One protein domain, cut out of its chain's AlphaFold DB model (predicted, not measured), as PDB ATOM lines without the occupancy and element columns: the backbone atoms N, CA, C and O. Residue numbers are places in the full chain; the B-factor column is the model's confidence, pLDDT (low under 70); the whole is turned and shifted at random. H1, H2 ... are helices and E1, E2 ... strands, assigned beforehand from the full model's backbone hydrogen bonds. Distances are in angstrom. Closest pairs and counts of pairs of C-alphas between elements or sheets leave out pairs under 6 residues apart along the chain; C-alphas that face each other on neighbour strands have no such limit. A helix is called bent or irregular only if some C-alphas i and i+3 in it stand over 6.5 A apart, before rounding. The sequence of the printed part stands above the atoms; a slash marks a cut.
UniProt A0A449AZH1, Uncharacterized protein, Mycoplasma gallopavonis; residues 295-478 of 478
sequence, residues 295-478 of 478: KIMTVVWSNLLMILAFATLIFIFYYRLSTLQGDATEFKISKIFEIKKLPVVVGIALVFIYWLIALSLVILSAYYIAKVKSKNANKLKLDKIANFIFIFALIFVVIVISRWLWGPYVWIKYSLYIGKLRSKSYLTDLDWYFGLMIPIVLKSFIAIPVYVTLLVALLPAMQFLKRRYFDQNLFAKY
ATOM      1  N   LYS A 295     363.368 397.522 314.173       92.25
ATOM      2  CA  LYS A 295     362.777 396.745 313.071       92.25
ATOM      3  C   LYS A 295     363.616 396.796 311.794       92.25
ATOM      4  O   LYS A 295     363.768 395.774 311.137       92.25
ATOM      5  N   ILE A 296     364.150 397.968 311.438       92.00
ATOM      6  CA  ILE A 296     364.940 398.146 310.207       92.00
ATOM      7  C   ILE A 296     366.221 397.324 310.304       92.00
ATOM      8  O   ILE A 296     366.491 396.505 309.429       92.00
ATOM      9  N   MET A 297     366.960 397.484 311.404       91.75
ATOM     10  CA  MET A 297     368.194 396.733 311.627       91.75
ATOM     11  C   MET A 297     367.922 395.227 311.669       91.75
ATOM     12  O   MET A 297     368.687 394.444 311.117       91.75
ATOM     13  N   THR A 298     366.791 394.811 312.240       91.00
ATOM     14  CA  THR A 298     366.384 393.400 312.249       91.00
ATOM     15  C   THR A 298     366.113 392.860 310.856       91.00
ATOM     16  O   THR A 298     366.548 391.753 310.560       91.00
ATOM     17  N   VAL A 299     365.443 393.619 309.986       91.12
ATOM     18  CA  VAL A 299     365.241 393.226 308.583       91.12
ATOM     19  C   VAL A 299     366.586 393.093 307.863       91.12
ATOM     20  O   VAL A 299     366.796 392.116 307.150       91.12
ATOM     21  N   VAL A 300     367.528 394.014 308.084       90.31
ATOM     22  CA  VAL A 300     368.876 393.930 307.491       90.31
ATOM     23  C   VAL A 300     369.611 392.671 307.964       90.31
ATOM     24  O   VAL A 300     370.039 391.874 307.134       90.31
ATOM     25  N   TRP A 301     369.682 392.432 309.277       90.19
ATOM     26  CA  TRP A 301     370.315 391.227 309.833       90.19
ATOM     27  C   TRP A 301     369.631 389.934 309.399       90.19
ATOM     28  O   TRP A 301     370.304 388.945 309.134       90.19
ATOM     29  N   SER A 302     368.303 389.946 309.292       89.19
ATOM     30  CA  SER A 302     367.513 388.811 308.809       89.19
ATOM     31  C   SER A 302     367.931 388.411 307.395       89.19
ATOM     32  O   SER A 302     368.170 387.233 307.138       89.19
ATOM     33  N   ASN A 303     368.087 389.388 306.493       88.88
ATOM     34  CA  ASN A 303     368.578 389.125 305.142       88.88
ATOM     35  C   ASN A 303     370.037 388.681 305.139       88.88
ATOM     36  O   ASN A 303     370.370 387.744 304.424       88.88
ATOM     37  N   LEU A 304     370.896 389.312 305.945       91.44
ATOM     38  CA  LEU A 304     372.309 388.946 306.019       91.44
ATOM     39  C   LEU A 304     372.485 387.490 306.473       91.44
ATOM     40  O   LEU A 304     373.182 386.723 305.816       91.44
ATOM     41  N   LEU A 305     371.812 387.090 307.555       87.25
ATOM     42  CA  LEU A 305     371.846 385.715 308.062       87.25
ATOM     43  C   LEU A 305     371.282 384.721 307.049       87.25
ATOM     44  O   LEU A 305     371.833 383.637 306.882       87.25
ATOM     45  N   MET A 306     370.210 385.093 306.351       87.06
ATOM     46  CA  MET A 306     369.634 384.274 305.292       87.06
ATOM     47  C   MET A 306     370.613 384.096 304.121       87.06
ATOM     48  O   MET A 306     370.820 382.970 303.682       87.06
ATOM     49  N   ILE A 307     371.258 385.169 303.651       88.69
ATOM     50  CA  ILE A 307     372.275 385.116 302.588       88.69
ATOM     51  C   ILE A 307     373.466 384.260 303.025       88.69
ATOM     52  O   ILE A 307     373.917 383.425 302.249       88.69
ATOM     53  N   LEU A 308     373.945 384.401 304.265       88.56
ATOM     54  CA  LEU A 308     375.024 383.569 304.810       88.56
ATOM     55  C   LEU A 308     374.628 382.085 304.875       88.56
ATOM     56  O   LEU A 308     375.397 381.209 304.477       88.56
ATOM     57  N   ALA A 309     373.409 381.784 305.319       84.81
ATOM     58  CA  ALA A 309     372.868 380.427 305.314       84.81
ATOM     59  C   ALA A 309     372.730 379.857 303.886       84.81
ATOM     60  O   ALA A 309     372.974 378.674 303.662       84.81
ATOM     61  N   PHE A 310     372.408 380.690 302.896       84.50
ATOM     62  CA  PHE A 310     372.415 380.272 301.494       84.50
ATOM     63  C   PHE A 310     373.816 380.067 300.935       84.50
ATOM     64  O   PHE A 310     374.062 379.064 300.273       84.50
ATOM     65  N   ALA A 311     374.744 380.974 301.222       87.50
ATOM     66  CA  ALA A 311     376.128 380.863 300.788       87.50
ATOM     67  C   ALA A 311     376.775 379.586 301.340       87.50
ATOM     68  O   ALA A 311     377.441 378.872 300.599       87.50
ATOM     69  N   THR A 312     376.512 379.246 302.605       83.06
ATOM     70  CA  THR A 312     376.990 377.992 303.210       83.06
ATOM     71  C   THR A 312     376.380 376.756 302.548       83.06
ATOM     72  O   THR A 312     377.110 375.809 302.272       83.06
ATOM     73  N   LEU A 313     375.084 376.765 302.211       80.94
ATOM     74  CA  LEU A 313     374.470 375.688 301.426       80.94
ATOM     75  C   LEU A 313     375.091 375.537 300.033       80.94
ATOM     76  O   LEU A 313     375.384 374.417 299.621       80.94
ATOM     77  N   ILE A 314     375.266 376.644 299.308       85.50
ATOM     78  CA  ILE A 314     375.863 376.646 297.966       85.50
ATOM     79  C   ILE A 314     377.295 376.131 298.044       85.50
ATOM     80  O   ILE A 314     377.671 375.277 297.252       85.50
ATOM     81  N   PHE A 315     378.069 376.599 299.025       85.56
ATOM     82  CA  PHE A 315     379.430 376.139 299.266       85.56
ATOM     83  C   PHE A 315     379.476 374.631 299.524       85.56
ATOM     84  O   PHE A 315     380.245 373.925 298.881       85.56
ATOM     85  N   ILE A 316     378.609 374.126 300.404       80.06
ATOM     86  CA  ILE A 316     378.481 372.692 300.686       80.06
ATOM     87  C   ILE A 316     378.143 371.906 299.413       80.06
ATOM     88  O   ILE A 316     378.754 370.875 299.132       80.06
ATOM     89  N   PHE A 317     377.170 372.386 298.640       79.94
ATOM     90  CA  PHE A 317     376.727 371.722 297.420       79.94
ATOM     91  C   PHE A 317     377.823 371.713 296.348       79.94
ATOM     92  O   PHE A 317     378.091 370.677 295.747       79.94
ATOM     93  N   TYR A 318     378.499 372.844 296.160       84.25
ATOM     94  CA  TYR A 318     379.615 372.992 295.234       84.25
ATOM     95  C   TYR A 318     380.804 372.113 295.630       84.25
ATOM     96  O   TYR A 318     381.315 371.373 294.795       84.25
ATOM     97  N   TYR A 319     381.191 372.118 296.908       83.25
ATOM     98  CA  TYR A 319     382.250 371.253 297.432       83.25
ATOM     99  C   TYR A 319     381.939 369.769 297.196       83.25
ATOM    100  O   TYR A 319     382.815 368.968 296.861       83.25
ATOM    101  N   ARG A 320     380.663 369.384 297.322       76.88
ATOM    102  CA  ARG A 320     380.237 368.020 297.010       76.88
ATOM    103  C   ARG A 320     380.322 367.714 295.516       76.88
ATOM    104  O   ARG A 320     380.731 366.618 295.160       76.88
ATOM    105  N   LEU A 321     379.957 368.655 294.649       78.44
ATOM    106  CA  LEU A 321     380.097 368.480 293.203       78.44
ATOM    107  C   LEU A 321     381.564 368.356 292.782       78.44
ATOM    108  O   LEU A 321     381.885 367.482 291.989       78.44
ATOM    109  N   SER A 322     382.463 369.166 293.345       79.56
ATOM    110  CA  SER A 322     383.886 369.144 292.985       79.56
ATOM    111  C   SER A 322     384.625 367.890 293.465       79.56
ATOM    112  O   SER A 322     385.688 367.568 292.946       79.56
ATOM    113  N   THR A 323     384.095 367.197 294.477       74.75
ATOM    114  CA  THR A 323     384.672 365.950 295.010       74.75
ATOM    115  C   THR A 323     384.187 364.700 294.273       74.75
ATOM    116  O   THR A 323     384.785 363.635 294.427       74.75
ATOM    117  N   LEU A 324     383.150 364.811 293.435       74.62
ATOM    118  CA  LEU A 324     382.756 363.749 292.511       74.62
ATOM    119  C   LEU A 324     383.755 363.719 291.343       74.62
ATOM    120  O   LEU A 324     383.597 364.422 290.352       74.62
ATOM    121  N   GLN A 325     384.822 362.931 291.473       54.66
ATOM    122  CA  GLN A 325     385.753 362.678 290.371       54.66
ATOM    123  C   GLN A 325     385.099 361.740 289.331       54.66
ATOM    124  O   GLN A 325     384.718 360.618 289.670       54.66
ATOM    125  N   GLY A 326     384.986 362.194 288.075       58.03
ATOM    126  CA  GLY A 326     384.480 361.432 286.914       58.03
ATOM    127  C   GLY A 326     383.059 361.804 286.455       58.03
ATOM    128  O   GLY A 326     382.382 362.581 287.120       58.03
ATOM    129  N   ASP A 327     382.594 361.211 285.340       57.19
ATOM    130  CA  ASP A 327     381.252 361.356 284.712       57.19
ATOM    131  C   ASP A 327     380.066 360.893 285.597       57.19
ATOM    132  O   ASP A 327     378.994 360.512 285.122       57.19
ATOM    133  N   ALA A 328     380.231 360.893 286.918       60.41
ATOM    134  CA  ALA A 328     379.182 360.570 287.865       60.41
ATOM    135  C   ALA A 328     378.129 361.693 287.885       60.41
ATOM    136  O   ALA A 328     378.191 362.631 288.676       60.41
ATOM    137  N   THR A 329     377.106 361.559 287.044       63.97
ATOM    138  CA  THR A 329     375.926 362.442 286.963       63.97
ATOM    139  C   THR A 329     374.969 362.314 288.162       63.97
ATOM    140  O   THR A 329     373.904 362.943 288.199       63.97
ATOM    141  N   GLU A 330     375.326 361.505 289.164       66.25
ATOM    142  CA  GLU A 330     374.420 361.034 290.208       66.25
ATOM    143  C   GLU A 330     375.048 361.107 291.606       66.25
ATOM    144  O   GLU A 330     376.146 360.604 291.859       66.25
ATOM    145  N   PHE A 331     374.294 361.642 292.566       62.25
ATOM    146  CA  PHE A 331     374.637 361.572 293.982       62.25
ATOM    147  C   PHE A 331     374.230 360.215 294.545       62.25
ATOM    148  O   PHE A 331     373.036 359.934 294.636       62.25
ATOM    149  N   LYS A 332     375.176 359.389 295.003       60.88
ATOM    150  CA  LYS A 332     374.829 358.209 295.812       60.88
ATOM    151  C   LYS A 332     374.279 358.678 297.160       60.88
ATOM    152  O   LYS A 332     375.023 359.204 297.985       60.88
ATOM    153  N   ILE A 333     372.979 358.497 297.378       56.56
ATOM    154  CA  ILE A 333     372.367 358.683 298.694       56.56
ATOM    155  C   ILE A 333     372.522 357.365 299.452       56.56
ATOM    156  O   ILE A 333     372.359 356.280 298.893       56.56
ATOM    157  N   SER A 334     372.881 357.470 300.731       51.16
ATOM    158  CA  SER A 334     372.969 356.341 301.659       51.16
ATOM    159  C   SER A 334     371.801 355.359 301.479       51.16
ATOM    160  O   SER A 334     370.642 355.772 301.403       51.16
ATOM    161  N   LYS A 335     372.102 354.047 301.488       48.88
ATOM    162  CA  LYS A 335     371.129 352.940 301.345       48.88
ATOM    163  C   LYS A 335     369.935 353.016 302.313       48.88
ATOM    164  O   LYS A 335     368.953 352.315 302.106       48.88
ATOM    165  N   ILE A 336     370.014 353.843 303.356       43.38
ATOM    166  CA  ILE A 336     368.990 354.004 304.392       43.38
ATOM    167  C   ILE A 336     367.672 354.581 303.851       43.38
ATOM    168  O   ILE A 336     366.624 354.296 304.422       43.38
ATOM    169  N   PHE A 337     367.692 355.375 302.777       44.97
ATOM    170  CA  PHE A 337     366.487 356.060 302.284       44.97
ATOM    171  C   PHE A 337     365.776 355.364 301.118       44.97
ATOM    172  O   PHE A 337     364.865 355.965 300.559       44.97
ATOM    173  N   GLU A 338     366.189 354.148 300.733       51.09
ATOM    174  CA  GLU A 338     365.703 353.375 299.563       51.09
ATOM    175  C   GLU A 338     365.882 354.063 298.190       51.09
ATOM    176  O   GLU A 338     366.000 353.389 297.170       51.09
ATOM    177  N   ILE A 339     366.032 355.388 298.156       54.44
ATOM    178  CA  ILE A 339     366.448 356.184 297.004       54.44
ATOM    179  C   ILE A 339     367.966 356.069 296.900       54.44
ATOM    180  O   ILE A 339     368.708 356.707 297.645       54.44
ATOM    181  N   LYS A 340     368.440 355.225 295.983       56.62
ATOM    182  CA  LYS A 340     369.876 354.949 295.822       56.62
ATOM    183  C   LYS A 340     370.637 356.145 295.246       56.62
ATOM    184  O   LYS A 340     371.848 356.248 295.459       56.62
ATOM    185  N   LYS A 341     369.955 357.023 294.498       66.94
ATOM    186  CA  LYS A 341     370.591 358.094 293.727       66.94
ATOM    187  C   LYS A 341     369.719 359.347 293.617       66.94
ATOM    188  O   LYS A 341     368.529 359.233 293.342       66.94
ATOM    189  N   LEU A 342     370.305 360.533 293.807       68.44
ATOM    190  CA  LEU A 342     369.678 361.814 293.445       68.44
ATOM    191  C   LEU A 342     370.346 362.360 292.178       68.44
ATOM    192  O   LEU A 342     371.571 362.506 292.178       68.44
ATOM    193  N   PRO A 343     369.592 362.718 291.129       76.31
ATOM    194  CA  PRO A 343     370.165 363.392 289.969       76.31
ATOM    195  C   PRO A 343     370.746 364.758 290.356       76.31
ATOM    196  O   PRO A 343     370.114 365.510 291.107       76.31
ATOM    197  N   VAL A 344     371.908 365.122 289.801       79.81
ATOM    198  CA  VAL A 344     372.535 366.442 290.030       79.81
ATOM    199  C   VAL A 344     371.592 367.599 289.683       79.81
ATOM    200  O   VAL A 344     371.531 368.598 290.405       79.81
ATOM    201  N   VAL A 345     370.772 367.410 288.646       80.19
ATOM    202  CA  VAL A 345     369.742 368.357 288.193       80.19
ATOM    203  C   VAL A 345     368.777 368.745 289.317       80.19
ATOM    204  O   VAL A 345     368.424 369.916 289.436       80.19
ATOM    205  N   VAL A 346     368.391 367.803 290.186       78.81
ATOM    206  CA  VAL A 346     367.493 368.090 291.319       78.81
ATOM    207  C   VAL A 346     368.179 369.015 292.322       78.81
ATOM    208  O   VAL A 346     367.566 369.965 292.801       78.81
ATOM    209  N   GLY A 347     369.463 368.786 292.607       78.94
ATOM    210  CA  GLY A 347     370.246 369.653 293.487       78.94
ATOM    211  C   GLY A 347     370.379 371.079 292.944       78.94
ATOM    212  O   GLY A 347     370.119 372.038 293.670       78.94
ATOM    213  N   ILE A 348     370.691 371.220 291.651       83.19
ATOM    214  CA  ILE A 348     370.767 372.524 290.973       83.19
ATOM    215  C   ILE A 348     369.407 373.234 291.009       83.19
ATOM    216  O   ILE A 348     369.339 374.411 291.367       83.19
ATOM    217  N   ALA A 349     368.318 372.519 290.709       85.75
ATOM    218  CA  ALA A 349     366.968 373.071 290.756       85.75
ATOM    219  C   ALA A 349     366.614 373.596 292.158       85.75
ATOM    220  O   ALA A 349     366.065 374.689 292.285       85.75
ATOM    221  N   LEU A 350     366.977 372.873 293.223       82.44
ATOM    222  CA  LEU A 350     366.749 373.323 294.601       82.44
ATOM    223  C   LEU A 350     367.535 374.585 294.939       82.44
ATOM    224  O   LEU A 350     366.964 375.511 295.513       82.44
ATOM    225  N   VAL A 351     368.822 374.635 294.584       86.00
ATOM    226  CA  VAL A 351     369.660 375.823 294.800       86.00
ATOM    227  C   VAL A 351     369.065 377.028 294.073       86.00
ATOM    228  O   VAL A 351     368.946 378.100 294.663       86.00
ATOM    229  N   PHE A 352     368.615 376.840 292.831       88.19
ATOM    230  CA  PHE A 352     367.981 377.893 292.043       88.19
ATOM    231  C   PHE A 352     366.673 378.394 292.672       88.19
ATOM    232  O   PHE A 352     366.484 379.598 292.835       88.19
ATOM    233  N   ILE A 353     365.787 377.488 293.099       86.38
ATOM    234  CA  ILE A 353     364.536 377.863 293.775       86.38
ATOM    235  C   ILE A 353     364.828 378.629 295.071       86.38
ATOM    236  O   ILE A 353     364.191 379.642 295.361       86.38
ATOM    237  N   TYR A 354     365.808 378.178 295.853       84.94
ATOM    238  CA  TYR A 354     366.215 378.860 297.074       84.94
ATOM    239  C   TYR A 354     366.773 380.256 296.809       84.94
ATOM    240  O   TYR A 354     366.436 381.196 297.532       84.94
ATOM    241  N   TRP A 355     367.560 380.409 295.746       87.44
ATOM    242  CA  TRP A 355     368.052 381.705 295.303       87.44
ATOM    243  C   TRP A 355     366.906 382.648 294.914       87.44
ATOM    244  O   TRP A 355     366.898 383.796 295.352       87.44
ATOM    245  N   LEU A 356     365.879 382.163 294.202       90.19
ATOM    246  CA  LEU A 356     364.682 382.955 293.889       90.19
ATOM    247  C   LEU A 356     363.923 383.396 295.149       90.19
ATOM    248  O   LEU A 356     363.496 384.548 295.246       90.19
ATOM    249  N   ILE A 357     363.781 382.509 296.138       89.31
ATOM    250  CA  ILE A 357     363.151 382.844 297.424       89.31
ATOM    251  C   ILE A 357     363.973 383.916 298.151       89.31
ATOM    252  O   ILE A 357     363.410 384.921 298.592       89.31
ATOM    253  N   ALA A 358     365.295 383.749 298.228       88.94
ATOM    254  CA  ALA A 358     366.198 384.719 298.842       88.94
ATOM    255  C   ALA A 358     366.101 386.089 298.157       88.94
ATOM    256  O   ALA A 358     365.905 387.103 298.826       88.94
ATOM    257  N   LEU A 359     366.159 386.108 296.823       91.31
ATOM    258  CA  LEU A 359     366.024 387.308 296.004       91.31
ATOM    259  C   LEU A 359     364.682 388.002 296.266       91.31
ATOM    260  O   LEU A 359     364.647 389.209 296.497       91.31
ATOM    261  N   SER A 360     363.579 387.246 296.302       92.69
ATOM    262  CA  SER A 360     362.245 387.797 296.560       92.69
ATOM    263  C   SER A 360     362.157 388.500 297.921       92.69
ATOM    264  O   SER A 360     361.561 389.573 298.035       92.69
ATOM    265  N   LEU A 361     362.812 387.949 298.945       93.31
ATOM    266  CA  LEU A 361     362.861 388.523 300.289       93.31
ATOM    267  C   LEU A 361     363.785 389.733 300.375       93.31
ATOM    268  O   LEU A 361     363.439 390.701 301.056       93.31
ATOM    269  N   VAL A 362     364.907 389.725 299.654       93.69
ATOM    270  CA  VAL A 362     365.791 390.891 299.533       93.69
ATOM    271  C   VAL A 362     365.051 392.042 298.851       93.69
ATOM    272  O   VAL A 362     365.053 393.155 299.376       93.69
ATOM    273  N   ILE A 363     364.333 391.778 297.754       95.06
ATOM    274  CA  ILE A 363     363.501 392.775 297.062       95.06
ATOM    275  C   ILE A 363     362.415 393.315 298.001       95.06
ATOM    276  O   ILE A 363     362.236 394.529 298.120       95.06
ATOM    277  N   LEU A 364     361.714 392.432 298.720       95.25
ATOM    278  CA  LEU A 364     360.673 392.828 299.670       95.25
ATOM    279  C   LEU A 364     361.238 393.676 300.825       95.25
ATOM    280  O   LEU A 364     360.597 394.622 301.289       95.25
ATOM    281  N   SER A 365     362.457 393.369 301.259       94.88
ATOM    282  CA  SER A 365     363.173 394.105 302.300       94.88
ATOM    283  C   SER A 365     363.642 395.473 301.821       94.88
ATOM    284  O   SER A 365     363.448 396.460 302.530       94.88
ATOM    285  N   ALA A 366     364.184 395.561 300.605       94.56
ATOM    286  CA  ALA A 366     364.537 396.826 299.969       94.56
ATOM    287  C   ALA A 366     363.298 397.723 299.814       94.56
ATOM    288  O   ALA A 366     363.329 398.895 300.189       94.56
ATOM    289  N   TYR A 367     362.169 397.151 299.374       94.69
ATOM    290  CA  TYR A 367     360.885 397.850 299.308       94.69
ATOM    291  C   TYR A 367     360.441 398.383 300.679       94.69
ATOM    292  O   TYR A 367     360.045 399.547 300.797       94.69
ATOM    293  N   TYR A 368     360.531 397.557 301.727       95.12
ATOM    294  CA  TYR A 368     360.206 397.971 303.092       95.12
ATOM    295  C   TYR A 368     361.090 399.137 303.558       95.12
ATOM    296  O   TYR A 368     360.562 400.150 304.018       95.12
ATOM    297  N   ILE A 369     362.414 399.038 303.394       94.44
ATOM    298  CA  ILE A 369     363.374 400.071 303.818       94.44
ATOM    299  C   ILE A 369     363.156 401.381 303.049       94.44
ATOM    300  O   ILE A 369     363.178 402.456 303.650       94.44
ATOM    301  N   ALA A 370     362.882 401.315 301.745       94.12
ATOM    302  CA  ALA A 370     362.601 402.500 300.938       94.12
ATOM    303  C   ALA A 370     361.308 403.209 301.380       94.12
ATOM    304  O   ALA A 370     361.243 404.438 301.427       94.12
ATOM    305  N   LYS A 371     360.262 402.447 301.733       94.19
ATOM    306  CA  LYS A 371     358.949 403.006 302.090       94.19
ATOM    307  C   LYS A 371     358.796 403.376 303.563       94.19
ATOM    308  O   LYS A 371     357.963 404.231 303.853       94.19
ATOM    309  N   VAL A 372     359.585 402.815 304.485       92.69
ATOM    310  CA  VAL A 372     359.450 403.095 305.931       92.69
ATOM    311  C   VAL A 372     359.705 404.565 306.283       92.69
ATOM    312  O   VAL A 372     359.117 405.074 307.234       92.69
ATOM    313  N   LYS A 373     360.530 405.268 305.494       91.00
ATOM    314  CA  LYS A 373     360.817 406.704 305.664       91.00
ATOM    315  C   LYS A 373     359.776 407.624 305.006       91.00
ATOM    316  O   LYS A 373     359.799 408.830 305.227       91.00
ATOM    317  N   SER A 374     358.868 407.086 304.188       92.69
ATOM    318  CA  SER A 374     357.897 407.887 303.435       92.69
ATOM    319  C   SER A 374     356.689 408.271 304.296       92.69
ATOM    320  O   SER A 374     356.033 407.402 304.872       92.69
ATOM    321  N   LYS A 375     356.342 409.569 304.340       86.38
ATOM    322  CA  LYS A 375     355.199 410.088 305.122       86.38
ATOM    323  C   LYS A 375     353.836 409.542 304.660       86.38
ATOM    324  O   LYS A 375     352.953 409.362 305.492       86.38
ATOM    325  N   ASN A 376     353.687 409.208 303.374       87.50
ATOM    326  CA  ASN A 376     352.414 408.772 302.774       87.50
ATOM    327  C   ASN A 376     352.198 407.248 302.805       87.50
ATOM    328  O   ASN A 376     351.224 406.742 302.248       87.50
ATOM    329  N   ALA A 377     353.111 406.479 303.403       85.50
ATOM    330  CA  ALA A 377     353.015 405.027 303.376       85.50
ATOM    331  C   ALA A 377     352.003 404.488 304.400       85.50
ATOM    332  O   ALA A 377     351.952 404.905 305.558       85.50
ATOM    333  N   ASN A 378     351.229 403.478 303.992       90.81
ATOM    334  CA  ASN A 378     350.324 402.762 304.888       90.81
ATOM    335  C   ASN A 378     351.130 401.932 305.911       90.81
ATOM    336  O   ASN A 378     351.557 400.810 305.619       90.81
ATOM    337  N   LYS A 379     351.321 402.489 307.115       89.50
ATOM    338  CA  LYS A 379     352.122 401.895 308.204       89.50
ATOM    339  C   LYS A 379     351.699 400.463 308.545       89.50
ATOM    340  O   LYS A 379     352.558 399.605 308.720       89.50
ATOM    341  N   LEU A 380     350.396 400.166 308.530       86.75
ATOM    342  CA  LEU A 380     349.878 398.823 308.816       86.75
ATOM    343  C   LEU A 380     350.336 397.788 307.783       86.75
ATOM    344  O   LEU A 380     350.625 396.644 308.133       86.75
ATOM    345  N   LYS A 381     350.400 398.170 306.502       88.75
ATOM    346  CA  LYS A 381     350.886 397.284 305.436       88.75
ATOM    347  C   LYS A 381     352.385 397.021 305.598       88.75
ATOM    348  O   LYS A 381     352.807 395.873 305.498       88.75
ATOM    349  N   LEU A 382     353.164 398.064 305.891       91.69
ATOM    350  CA  LEU A 382     354.606 397.947 306.117       91.69
ATOM    351  C   LEU A 382     354.934 397.093 307.345       91.69
ATOM    352  O   LEU A 382     355.825 396.255 307.271       91.69
ATOM    353  N   ASP A 383     354.175 397.232 308.433       89.50
ATOM    354  CA  ASP A 383     354.348 396.402 309.626       89.50
ATOM    355  C   ASP A 383     354.077 394.920 309.346       89.50
ATOM    356  O   ASP A 383     354.814 394.058 309.820       89.50
ATOM    357  N   LYS A 384     353.058 394.602 308.538       91.94
ATOM    358  CA  LYS A 384     352.793 393.217 308.114       91.94
ATOM    359  C   LYS A 384     353.930 392.651 307.266       91.94
ATOM    360  O   LYS A 384     354.310 391.504 307.477       91.94
ATOM    361  N   ILE A 385     354.484 393.452 306.355       93.19
ATOM    362  CA  ILE A 385     355.638 393.059 305.533       93.19
ATOM    363  C   ILE A 385     356.862 392.807 306.420       93.19
ATOM    364  O   ILE A 385     357.483 391.755 306.314       93.19
ATOM    365  N   ALA A 386     357.169 393.721 307.345       93.62
ATOM    366  CA  ALA A 386     358.286 393.566 308.271       93.62
ATOM    367  C   ALA A 386     358.129 392.329 309.163       93.62
ATOM    368  O   ALA A 386     359.093 391.594 309.359       93.62
ATOM    369  N   ASN A 387     356.923 392.090 309.689       93.06
ATOM    370  CA  ASN A 387     356.613 390.889 310.464       93.06
ATOM    371  C   ASN A 387     356.829 389.626 309.622       93.06
ATOM    372  O   ASN A 387     357.461 388.692 310.098       93.06
ATOM    373  N   PHE A 388     356.343 389.601 308.378       95.75
ATOM    374  CA  PHE A 388     356.523 388.463 307.479       95.75
ATOM    375  C   PHE A 388     358.004 388.178 307.201       95.75
ATOM    376  O   PHE A 388     358.436 387.047 307.405       95.75
ATOM    377  N   ILE A 389     358.787 389.196 306.815       95.00
ATOM    378  CA  ILE A 389     360.233 389.057 306.562       95.00
ATOM    379  C   ILE A 389     360.941 388.516 307.807       95.00
ATOM    380  O   ILE A 389     361.721 387.570 307.719       95.00
ATOM    381  N   PHE A 390     360.642 389.093 308.972       94.88
ATOM    382  CA  PHE A 390     361.242 388.684 310.237       94.88
ATOM    383  C   PHE A 390     360.905 387.232 310.602       94.88
ATOM    384  O   PHE A 390     361.803 386.463 310.930       94.88
ATOM    385  N   ILE A 391     359.631 386.835 310.518       96.12
ATOM    386  CA  ILE A 391     359.192 385.466 310.826       96.12
ATOM    387  C   ILE A 391     359.814 384.474 309.847       96.12
ATOM    388  O   ILE A 391     360.288 383.420 310.270       96.12
ATOM    389  N   PHE A 392     359.834 384.816 308.556       96.00
ATOM    390  CA  PHE A 392     360.452 383.986 307.533       96.00
ATOM    391  C   PHE A 392     361.924 383.739 307.850       96.00
ATOM    392  O   PHE A 392     362.343 382.590 307.955       96.00
ATOM    393  N   ALA A 393     362.693 384.809 308.058       94.44
ATOM    394  CA  ALA A 393     364.115 384.699 308.343       94.44
ATOM    395  C   ALA A 393     364.388 383.968 309.661       94.44
ATOM    396  O   ALA A 393     365.287 383.135 309.716       94.44
ATOM    397  N   LEU A 394     363.587 384.218 310.702       95.31
ATOM    398  CA  LEU A 394     363.702 383.522 311.980       95.31
ATOM    399  C   LEU A 394     363.543 382.007 311.807       95.31
ATOM    400  O   LEU A 394     364.397 381.244 312.251       95.31
ATOM    401  N   ILE A 395     362.469 381.572 311.146       96.69
ATOM    402  CA  ILE A 395     362.212 380.149 310.897       96.69
ATOM    403  C   ILE A 395     363.308 379.562 310.018       96.69
ATOM    404  O   ILE A 395     363.789 378.469 310.298       96.69
ATOM    405  N   PHE A 396     363.720 380.282 308.977       94.38
ATOM    406  CA  PHE A 396     364.770 379.837 308.076       94.38
ATOM    407  C   PHE A 396     366.082 379.584 308.828       94.38
ATOM    408  O   PHE A 396     366.607 378.476 308.775       94.38
ATOM    409  N   VAL A 397     366.555 380.561 309.610       93.44
ATOM    410  CA  VAL A 397     367.770 380.446 310.434       93.44
ATOM    411  C   VAL A 397     367.649 379.304 311.441       93.44
ATOM    412  O   VAL A 397     368.564 378.489 311.558       93.44
ATOM    413  N   VAL A 398     366.509 379.203 312.132       95.56
ATOM    414  CA  VAL A 398     366.236 378.103 313.063       95.56
ATOM    415  C   VAL A 398     366.372 376.756 312.357       95.56
ATOM    416  O   VAL A 398     367.071 375.883 312.862       95.56
ATOM    417  N   ILE A 399     365.751 376.576 311.191       95.19
ATOM    418  CA  ILE A 399     365.764 375.309 310.451       95.19
ATOM    419  C   ILE A 399     367.154 374.991 309.896       95.19
ATOM    420  O   ILE A 399     367.591 373.847 310.016       95.19
ATOM    421  N   VAL A 400     367.875 375.977 309.361       92.44
ATOM    422  CA  VAL A 400     369.253 375.794 308.879       92.44
ATOM    423  C   VAL A 400     370.143 375.284 310.010       92.44
ATOM    424  O   VAL A 400     370.768 374.234 309.884       92.44
ATOM    425  N   ILE A 401     370.158 375.977 311.149       92.12
ATOM    426  CA  ILE A 401     371.037 375.618 312.267       92.12
ATOM    427  C   ILE A 401     370.612 374.277 312.873       92.12
ATOM    428  O   ILE A 401     371.425 373.363 312.993       92.12
ATOM    429  N   SER A 402     369.335 374.135 313.235       94.69
ATOM    430  CA  SER A 402     368.860 372.972 313.996       94.69
ATOM    431  C   SER A 402     368.685 371.706 313.157       94.69
ATOM    432  O   SER A 402     368.988 370.614 313.633       94.69
ATOM    433  N   ARG A 403     368.197 371.819 311.916       93.06
ATOM    434  CA  ARG A 403     367.899 370.654 311.072       93.06
ATOM    435  C   ARG A 403     368.976 370.380 310.049       93.06
ATOM    436  O   ARG A 403     369.262 369.210 309.842       93.06
ATOM    437  N   TRP A 404     369.525 371.397 309.388       92.25
ATOM    438  CA  TRP A 404     370.475 371.154 308.296       92.25
ATOM    439  C   TRP A 404     371.876 370.913 308.826       92.25
ATOM    440  O   TRP A 404     372.505 369.940 308.430       92.25
ATOM    441  N   LEU A 405     372.337 371.760 309.747       90.69
ATOM    442  CA  LEU A 405     373.679 371.642 310.303       90.69
ATOM    443  C   LEU A 405     373.725 370.624 311.448       90.69
ATOM    444  O   LEU A 405     374.439 369.624 311.405       90.69
ATOM    445  N   TRP A 406     372.913 370.850 312.478       93.94
ATOM    446  CA  TRP A 406     372.974 370.049 313.698       93.94
ATOM    447  C   TRP A 406     372.336 368.660 313.545       93.94
ATOM    448  O   TRP A 406     372.853 367.679 314.074       93.94
ATOM    449  N   GLY A 407     371.241 368.547 312.788       92.62
ATOM    450  CA  GLY A 407     370.478 367.303 312.631       92.62
ATOM    451  C   GLY A 407     371.311 366.093 312.170       92.62
ATOM    452  O   GLY A 407     371.355 365.094 312.896       92.62
ATOM    453  N   PRO A 408     371.980 366.152 311.001       91.06
ATOM    454  CA  PRO A 408     372.841 365.074 310.511       91.06
ATOM    455  C   PRO A 408     373.986 364.757 311.471       91.06
ATOM    456  O   PRO A 408     374.244 363.588 311.753       91.06
ATOM    457  N   TYR A 409     374.630 365.792 312.019       91.44
ATOM    458  CA  TYR A 409     375.724 365.641 312.976       91.44
ATOM    459  C   TYR A 409     375.296 364.830 314.205       91.44
ATOM    460  O   TYR A 409     375.932 363.834 314.563       91.44
ATOM    461  N   VAL A 410     374.178 365.216 314.826       92.25
ATOM    462  CA  VAL A 410     373.645 364.519 316.000       92.25
ATOM    463  C   VAL A 410     373.214 363.109 315.657       92.25
ATOM    464  O   VAL A 410     373.479 362.205 316.441       92.25
ATOM    465  N   TRP A 411     372.603 362.892 314.491       91.06
ATOM    466  CA  TRP A 411     372.198 361.552 314.073       91.06
ATOM    467  C   TRP A 411     373.387 360.600 313.943       91.06
ATOM    468  O   TRP A 411     373.302 359.456 314.393       91.06
ATOM    469  N   ILE A 412     374.507 361.068 313.382       88.31
ATOM    470  CA  ILE A 412     375.738 360.275 313.271       88.31
ATOM    471  C   ILE A 412     376.264 359.928 314.667       88.31
ATOM    472  O   ILE A 412     376.496 358.756 314.969       88.31
ATOM    473  N   LYS A 413     376.391 360.927 315.552       88.00
ATOM    474  CA  LYS A 413     376.862 360.726 316.935       88.00
ATOM    475  C   LYS A 413     375.958 359.784 317.726       88.00
ATOM    476  O   LYS A 413     376.449 358.882 318.396       88.00
ATOM    477  N   TYR A 414     374.650 359.957 317.599       88.81
ATOM    478  CA  TYR A 414     373.655 359.104 318.228       88.81
ATOM    479  C   TYR A 414     373.733 357.659 317.717       88.81
ATOM    480  O   TYR A 414     373.725 356.721 318.508       88.81
ATOM    481  N   SER A 415     373.872 357.462 316.404       86.12
ATOM    482  CA  SER A 415     373.952 356.126 315.798       86.12
ATOM    483  C   SER A 415     375.204 355.352 316.222       86.12
ATOM    484  O   SER A 415     375.159 354.125 316.330       86.12
ATOM    485  N   LEU A 416     376.303 356.057 316.493       84.44
ATOM    486  CA  LEU A 416     377.508 355.486 317.100       84.44
ATOM    487  C   LEU A 416     377.291 355.152 318.577       84.44
ATOM    488  O   LEU A 416     377.671 354.072 319.012       84.44
ATOM    489  N   TYR A 417     376.646 356.053 319.325       85.00
ATOM    490  CA  TYR A 417     376.338 355.862 320.745       85.00
ATOM    491  C   TYR A 417     375.533 354.578 320.998       85.00
ATOM    492  O   TYR A 417     375.857 353.820 321.904       85.00
ATOM    493  N   ILE A 418     374.541 354.281 320.153       85.00
ATOM    494  CA  ILE A 418     373.728 353.055 320.256       85.00
ATOM    495  C   ILE A 418     374.339 351.833 319.544       85.00
ATOM    496  O   ILE A 418     373.674 350.809 319.407       85.00
ATOM    497  N   GLY A 419     375.561 351.939 319.010       81.06
ATOM    498  CA  GLY A 419     376.255 350.834 318.342       81.06
ATOM    499  C   GLY A 419     375.670 350.392 316.991       81.06
ATOM    500  O   GLY A 419     376.041 349.331 316.488       81.06
ATOM    501  N   LYS A 420     374.779 351.183 316.367       75.12
ATOM    502  CA  LYS A 420     374.242 350.882 315.020       75.12
ATOM    503  C   LYS A 420     375.294 351.046 313.924       75.12
ATOM    504  O   LYS A 420     375.244 350.343 312.919       75.12
ATOM    505  N   LEU A 421     376.241 351.963 314.110       72.50
ATOM    506  CA  LEU A 421     377.387 352.151 313.222       72.50
ATOM    507  C   LEU A 421     378.615 351.498 313.866       72.50
ATOM    508  O   LEU A 421     379.127 351.988 314.869       72.50
ATOM    509  N   ARG A 422     379.069 350.366 313.312       58.06
ATOM    510  CA  ARG A 422     380.133 349.533 313.909       58.06
ATOM    511  C   ARG A 422     381.568 350.003 313.637       58.06
ATOM    512  O   ARG A 422     382.478 349.487 314.274       58.06
ATOM    513  N   SER A 423     381.808 350.958 312.735       62.38
ATOM    514  CA  SER A 423     383.169 351.429 312.420       62.38
ATOM    515  C   SER A 423     383.394 352.884 312.859       62.38
ATOM    516  O   SER A 423     382.559 353.763 312.653       62.38
ATOM    517  N   LYS A 424     384.563 353.176 313.442       57.91
ATOM    518  CA  LYS A 424     384.991 354.563 313.694       57.91
ATOM    519  C   LYS A 424     385.281 355.332 312.395       57.91
ATOM    520  O   LYS A 424     385.268 356.559 312.433       57.91
ATOM    521  N   SER A 425     385.473 354.651 311.257       58.44
ATOM    522  CA  SER A 425     385.706 355.313 309.961       58.44
ATOM    523  C   SER A 425     384.477 356.088 309.466       58.44
ATOM    524  O   SER A 425     384.620 356.977 308.632       58.44
ATOM    525  N   TYR A 426     383.284 355.822 310.019       58.00
ATOM    526  CA  TYR A 426     382.055 356.566 309.717       58.00
ATOM    527  C   TYR A 426     382.028 357.997 310.288       58.00
ATOM    528  O   TYR A 426     381.219 358.804 309.845       58.00
ATOM    529  N   LEU A 427     382.884 358.341 311.263       52.59
ATOM    530  CA  LEU A 427     382.958 359.708 311.817       52.59
ATOM    531  C   LEU A 427     383.622 360.706 310.865       52.59
ATOM    532  O   LEU A 427     383.326 361.896 310.929       52.59
ATOM    533  N   THR A 428     384.532 360.220 310.028       59.03
ATOM    534  CA  THR A 428     385.315 361.014 309.073       59.03
ATOM    535  C   THR A 428     384.658 361.114 307.700       59.03
ATOM    536  O   THR A 428     385.119 361.877 306.857       59.03
ATOM    537  N   ASP A 429     383.583 360.364 307.467       67.25
ATOM    538  CA  ASP A 429     382.998 360.204 306.144       67.25
ATOM    539  C   ASP A 429     381.927 361.284 305.892       67.25
ATOM    540  O   ASP A 429     380.743 361.123 306.208       67.25
ATOM    541  N   LEU A 430     382.371 362.431 305.358       72.19
ATOM    542  CA  LEU A 430     381.532 363.576 304.960       72.19
ATOM    543  C   LEU A 430     380.335 363.155 304.086       72.19
ATOM    544  O   LEU A 430     379.271 363.778 304.136       72.19
ATOM    545  N   ASP A 431     380.477 362.062 303.344       73.25
ATOM    546  CA  ASP A 431     379.450 361.452 302.506       73.25
ATOM    547  C   ASP A 431     378.180 361.101 303.284       73.25
ATOM    548  O   ASP A 431     377.068 361.331 302.801       73.25
ATOM    549  N   TRP A 432     378.319 360.600 304.512       77.12
ATOM    550  CA  TRP A 432     377.178 360.264 305.363       77.12
ATOM    551  C   TRP A 432     376.459 361.502 305.864       77.12
ATOM    552  O   TRP A 432     375.227 361.554 305.849       77.12
ATOM    553  N   TYR A 433     377.226 362.511 306.274       83.50
ATOM    554  CA  TYR A 433     376.669 363.784 306.698       83.50
ATOM    555  C   TYR A 433     375.835 364.399 305.569       83.50
ATOM    556  O   TYR A 433     374.658 364.703 305.773       83.50
ATOM    557  N   PHE A 434     376.389 364.491 304.356       79.50
ATOM    558  CA  PHE A 434     375.668 365.036 303.206       79.50
ATOM    559  C   PHE A 434     374.500 364.149 302.759       79.50
ATOM    560  O   PHE A 434     373.422 364.669 302.465       79.50
ATOM    561  N   GLY A 435     374.663 362.824 302.790       78.69
ATOM    562  CA  GLY A 435     373.602 361.869 302.469       78.69
ATOM    563  C   GLY A 435     372.382 361.968 303.391       78.69
ATOM    564  O   GLY A 435     371.261 361.733 302.947       78.69
ATOM    565  N   LEU A 436     372.575 362.362 304.654       85.94
ATOM    566  CA  LEU A 436     371.494 362.645 305.607       85.94
ATOM    567  C   LEU A 436     370.966 364.077 305.478       85.94
ATOM    568  O   LEU A 436     369.765 364.310 305.607       85.94
ATOM    569  N   MET A 437     371.852 365.039 305.225       86.56
ATOM    570  CA  MET A 437     371.502 366.453 305.128       86.56
ATOM    571  C   MET A 437     370.564 366.726 303.947       86.56
ATOM    572  O   MET A 437     369.540 367.382 304.124       86.56
ATOM    573  N   ILE A 438     370.869 366.196 302.758       82.94
ATOM    574  CA  ILE A 438     370.098 366.428 301.524       82.94
ATOM    575  C   ILE A 438     368.596 366.112 301.685       82.94
ATOM    576  O   ILE A 438     367.779 367.002 301.435       82.94
ATOM    577  N   PRO A 439     368.175 364.913 302.141       83.75
ATOM    578  CA  PRO A 439     366.753 364.622 302.323       83.75
ATOM    579  C   PRO A 439     366.101 365.491 303.407       83.75
ATOM    580  O   PRO A 439     364.909 365.791 303.321       83.75
ATOM    581  N   ILE A 440     366.854 365.937 304.420       88.88
ATOM    582  CA  ILE A 440     366.343 366.864 305.441       88.88
ATOM    583  C   ILE A 440     366.095 368.253 304.842       88.88
ATOM    584  O   ILE A 440     365.054 368.858 305.122       88.88
ATOM    585  N   VAL A 441     367.007 368.748 304.005       87.75
ATOM    586  CA  VAL A 441     366.855 370.017 303.274       87.75
ATOM    587  C   VAL A 441     365.643 369.945 302.345       87.75
ATOM    588  O   VAL A 441     364.767 370.805 302.419       87.75
ATOM    589  N   LEU A 442     365.510 368.861 301.577       84.19
ATOM    590  CA  LEU A 442     364.357 368.597 300.709       84.19
ATOM    591  C   LEU A 442     363.024 368.642 301.466       84.19
ATOM    592  O   LEU A 442     362.110 369.369 301.086       84.19
ATOM    593  N   LYS A 443     362.914 367.928 302.593       86.81
ATOM    594  CA  LYS A 443     361.703 367.967 303.435       86.81
ATOM    595  C   LYS A 443     361.448 369.353 304.029       86.81
ATOM    596  O   LYS A 443     360.300 369.738 304.256       86.81
ATOM    597  N   SER A 444     362.508 370.115 304.289       90.88
ATOM    598  CA  SER A 444     362.398 371.476 304.818       90.88
ATOM    599  C   SER A 444     361.799 372.450 303.806       90.88
ATOM    600  O   SER A 444     361.200 373.435 304.229       90.88
ATOM    601  N   PHE A 445     361.872 372.153 302.505       85.50
ATOM    602  CA  PHE A 445     361.251 372.963 301.457       85.50
ATOM    603  C   PHE A 445     359.733 373.084 301.630       85.50
ATOM    604  O   PHE A 445     359.171 374.164 301.480       85.50
ATOM    605  N   ILE A 446     359.079 371.990 302.025       88.06
ATOM    606  CA  ILE A 446     357.640 371.968 302.317       88.06
ATOM    607  C   ILE A 446     357.378 372.490 303.735       88.06
ATOM    608  O   ILE A 446     356.429 373.238 303.968       88.06
ATOM    609  N   ALA A 447     358.233 372.132 304.698       91.44
ATOM    610  CA  ALA A 447     358.012 372.483 306.098       91.44
ATOM    611  C   ALA A 447     358.144 373.993 306.381       91.44
ATOM    612  O   ALA A 447     357.356 374.527 307.157       91.44
ATOM    613  N   ILE A 448     359.103 374.696 305.760       93.94
ATOM    614  CA  ILE A 448     359.350 376.127 306.014       93.94
ATOM    615  C   ILE A 448     358.112 376.985 305.678       93.94
ATOM    616  O   ILE A 448     357.653 377.693 306.574       93.94
ATOM    617  N   PRO A 449     357.504 376.914 304.475       92.81
ATOM    618  CA  PRO A 449     356.281 377.658 304.162       92.81
ATOM    619  C   PRO A 449     355.127 377.370 305.125       92.81
ATOM    620  O   PRO A 449     354.396 378.290 305.502       92.81
ATOM    621  N   VAL A 450     354.977 376.114 305.560       92.69
ATOM    622  CA  VAL A 450     353.948 375.728 306.534       92.69
ATOM    623  C   VAL A 450     354.214 376.391 307.885       92.69
ATOM    624  O   VAL A 450     353.317 377.021 308.445       92.69
ATOM    625  N   TYR A 451     355.451 376.330 308.384       96.12
ATOM    626  CA  TYR A 451     355.838 376.980 309.637       96.12
ATOM    627  C   TYR A 451     355.665 378.497 309.580       96.12
ATOM    628  O   TYR A 451     355.138 379.080 310.527       96.12
ATOM    629  N   VAL A 452     356.068 379.138 308.476       96.38
ATOM    630  CA  VAL A 452     355.926 380.589 308.278       96.38
ATOM    631  C   VAL A 452     354.460 380.978 308.307       96.38
ATOM    632  O   VAL A 452     354.078 381.867 309.061       96.38
ATOM    633  N   THR A 453     353.632 380.286 307.528       95.00
ATOM    634  CA  THR A 453     352.195 380.559 307.445       95.00
ATOM    635  C   THR A 453     351.533 380.426 308.811       95.00
ATOM    636  O   THR A 453     350.783 381.307 309.235       95.00
ATOM    637  N   LEU A 454     351.863 379.357 309.535       94.19
ATOM    638  CA  LEU A 454     351.303 379.080 310.847       94.19
ATOM    639  C   LEU A 454     351.755 380.111 311.891       94.19
ATOM    640  O   LEU A 454     350.918 380.635 312.623       94.19
ATOM    641  N   LEU A 455     353.038 380.490 311.926       96.00
ATOM    642  CA  LEU A 455     353.522 381.524 312.849       96.00
ATOM    643  C   LEU A 455     352.986 382.918 312.511       96.00
ATOM    644  O   LEU A 455     352.628 383.656 313.426       96.00
ATOM    645  N   VAL A 456     352.869 383.277 311.231       95.19
ATOM    646  CA  VAL A 456     352.247 384.543 310.799       95.19
ATOM    647  C   VAL A 456     350.784 384.612 311.238       95.19
ATOM    648  O   VAL A 456     350.334 385.672 311.676       95.19
ATOM    649  N   ALA A 457     350.049 383.499 311.165       93.06
ATOM    650  CA  ALA A 457     348.664 383.425 311.622       93.06
ATOM    651  C   ALA A 457     348.540 383.463 313.156       93.06
ATOM    652  O   ALA A 457     347.648 384.128 313.683       93.06
ATOM    653  N   LEU A 458     349.440 382.789 313.881       91.88
ATOM    654  CA  LEU A 458     349.395 382.700 315.343       91.88
ATOM    655  C   LEU A 458     349.904 383.958 316.051       91.88
ATOM    656  O   LEU A 458     349.376 384.329 317.101       91.88
ATOM    657  N   LEU A 459     350.928 384.625 315.515       90.38
ATOM    658  CA  LEU A 459     351.602 385.720 316.216       90.38
ATOM    659  C   LEU A 459     350.683 386.881 316.624       90.38
ATOM    660  O   LEU A 459     350.858 387.362 317.742       90.38
ATOM    661  N   PRO A 460     349.695 387.327 315.826       89.00
ATOM    662  CA  PRO A 460     348.738 388.340 316.269       89.00
ATOM    663  C   PRO A 460     347.946 387.917 317.515       89.00
ATOM    664  O   PRO A 460     347.814 388.701 318.456       89.00
ATOM    665  N   ALA A 461     347.471 386.667 317.561       88.88
ATOM    666  CA  ALA A 461     346.763 386.130 318.723       88.88
ATOM    667  C   ALA A 461     347.694 386.027 319.941       88.88
ATOM    668  O   ALA A 461     347.330 386.424 321.048       88.88
ATOM    669  N   MET A 462     348.936 385.583 319.733       91.38
ATOM    670  CA  MET A 462     349.941 385.523 320.798       91.38
ATOM    671  C   MET A 462     350.329 386.916 321.305       91.38
ATOM    672  O   MET A 462     350.531 387.102 322.501       91.38
ATOM    673  N   GLN A 463     350.420 387.920 320.427       89.81
ATOM    674  CA  GLN A 463     350.667 389.313 320.809       89.81
ATOM    675  C   GLN A 463     349.535 389.858 321.678       89.81
ATOM    676  O   GLN A 463     349.805 390.548 322.661       89.81
ATOM    677  N   PHE A 464     348.287 389.536 321.338       88.44
ATOM    678  CA  PHE A 464     347.131 389.896 322.150       88.44
ATOM    679  C   PHE A 464     347.206 389.261 323.546       88.44
ATOM    680  O   PHE A 464     347.131 389.983 324.542       88.44
ATOM    681  N   LEU A 465     347.450 387.946 323.627       85.62
ATOM    682  CA  LEU A 465     347.633 387.240 324.902       85.62
ATOM    683  C   LEU A 465     348.777 387.844 325.718       85.62
ATOM    684  O   LEU A 465     348.620 388.119 326.907       85.62
ATOM    685  N   LYS A 466     349.915 388.119 325.073       86.81
ATOM    686  CA  LYS A 466     351.081 388.694 325.737       86.81
ATOM    687  C   LYS A 466     350.765 390.036 326.393       86.81
ATOM    688  O   LYS A 466     351.051 390.231 327.572       86.81
ATOM    689  N   ARG A 467     350.120 390.933 325.645       85.75
ATOM    690  CA  ARG A 467     349.723 392.252 326.152       85.75
ATOM    691  C   ARG A 467     348.733 392.140 327.307       85.75
ATOM    692  O   ARG A 467     348.871 392.853 328.294       85.75
ATOM    693  N   ARG A 468     347.750 391.242 327.194       83.19
ATOM    694  CA  ARG A 468     346.683 391.091 328.191       83.19
ATOM    695  C   ARG A 468     347.176 390.480 329.503       83.19
ATOM    696  O   ARG A 468     346.756 390.935 330.557       83.19
ATOM    697  N   TYR A 469     348.053 389.481 329.445       79.94
ATOM    698  CA  TYR A 469     348.412 388.683 330.624       79.94
ATOM    699  C   TYR A 469     349.797 388.980 331.201       79.94
ATOM    700  O   TYR A 469     350.005 388.770 332.393       79.94
ATOM    701  N   PHE A 470     350.744 389.480 330.406       75.94
ATOM    702  CA  PHE A 470     352.099 389.764 330.896       75.94
ATOM    703  C   PHE A 470     352.323 391.257 331.105       75.94
ATOM    704  O   PHE A 470     352.787 391.662 332.167       75.94
ATOM    705  N   ASP A 471     351.958 392.081 330.121       74.56
ATOM    706  CA  ASP A 471     352.289 393.509 330.160       74.56
ATOM    707  C   ASP A 471     351.370 394.289 331.128       74.56
ATOM    708  O   ASP A 471     351.838 395.167 331.847       74.56
ATOM    709  N   GLN A 472     350.080 393.937 331.224       64.19
ATOM    710  CA  GLN A 472     349.146 394.590 332.161       64.19
ATOM    711  C   GLN A 472     349.408 394.235 333.632       64.19
ATOM    712  O   GLN A 472     349.255 395.088 334.501       64.19
ATOM    713  N   ASN A 473     349.872 393.016 333.918       57.59
ATOM    714  CA  ASN A 473     350.239 392.615 335.279       57.59
ATOM    715  C   ASN A 473     351.518 393.299 335.781       57.59
ATOM    716  O   ASN A 473     351.723 393.385 336.988       57.59
ATOM    717  N   LEU A 474     352.377 393.785 334.878       53.84
ATOM    718  CA  LEU A 474     353.501 394.641 335.255       53.84
ATOM    719  C   LEU A 474     353.008 396.036 335.652       53.84
ATOM    720  O   LEU A 474     353.425 396.533 336.688       53.84
ATOM    721  N   PHE A 475     352.081 396.623 334.891       40.88
ATOM    722  CA  PHE A 475     351.500 397.937 335.197       40.88
ATOM    723  C   PHE A 475     350.616 397.970 336.444       40.88
ATOM    724  O   PHE A 475     350.477 399.024 337.032       40.88
ATOM    725  N   ALA A 476     350.001 396.858 336.848       39.31
ATOM    726  CA  ALA A 476     349.244 396.806 338.103       39.31
ATOM    727  C   ALA A 476     350.144 396.647 339.344       39.31
ATOM    728  O   ALA A 476     349.655 396.673 340.471       39.31
ATOM    729  N   LYS A 477     351.444 396.399 339.145       39.00
ATOM    730  CA  LYS A 477     352.412 396.089 340.205       39.00
ATOM    731  C   LYS A 477     353.367 397.248 340.515       39.00
ATOM    732  O   LYS A 477     354.103 397.165 341.498       39.00
ATOM    733  N   TYR A 478     353.366 398.271 339.669       37.72
ATOM    734  CA  TYR A 478     354.045 399.555 339.826       37.72
ATOM    735  C   TYR A 478     352.990 400.649 339.779       37.72
ATOM    736  O   TYR A 478     353.217 401.687 340.429       37.72
TER     737      TYR A 478
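AT A GLANCE: This is residues 295 to 478 of the 478 residues of an uncharacterized protein of Mycoplasma gallopavonis (UniProt A0A449AZH1). Three long helices, H1, H2 and H3a, make an up-and-down bundle, each running against the one before it, and a fourth long one, H5a, packs on H3a. H3b continues H3 past a bend, a two-strand hairpin lies near residues 431 to 439 of H5a, and the arm H5b sticks out. The printed part has 184 residues, with named elements in the order H1 E1 E2 H2 H3 H4 H5, mostly helix, the strands antiparallel. It is loose, radius of gyration of the C-alphas 21.1 A, spanning 63 by 39 by 24 A.

HOW THE PARTS SIT: H1, residues 295 to 323, touches H2, residues 344 to 372, opposite ways at a shallow tilt of 16 degrees; their closest C-alphas, of Asn 303 and Val 362, are 6.5 A apart. E1, residues 330 to 332, and E2, residues 341 to 343, form a hairpin, with N 331 and O 342 within hydrogen-bond range at 2.9 A. H3 and H5, each assigned as one helix by its hydrogen bonds, are bent: C-alphas 405 and 408 are 6.6 A apart, between H3a, residues 379 to 405, and H3b, residues 408 to 417; C-alphas 457 and 460 are 6.8 A apart, between H5a, residues 430 to 457, and H5b, residues 460 to 475. H1 touches H3a, closest at the C-alphas of Ser 302 and Ala 393, 5.4 A. H2 and H3a form a helical hairpin. H5a touches H3a, opposite ways at 24 degrees, a shallow tilt, closest at the C-alphas of Phe 392 and Val 452, 5.7 A. H4, residues 424 to 427, is close but not clearly touching H3b. Every O i to N i+4 pair is within hydrogen-bond range in H1, H2 and H3b, but 22 of 23 in H3a, 19 of 24 in H5a and 9 of 12 in H5b; H4 is too short for one.

IN THESE COORDINATES: H1 begins at C-alpha 295 (362.777, 396.745, 313.071) and is 41.9 A long, H2 42.0 A, H3a 37.2 A and H5a 39.0 A. H5b ends at C-alpha 475 (351.500, 397.937, 335.197).

THE WHOLE: The C-alphas farthest apart, of Asp 327 and Tyr 478, are 72.4 A apart. The printed part has no cut and no long link. Confidence is under 70 in residues 325 to 342, 422 to 429 and 472 to 478.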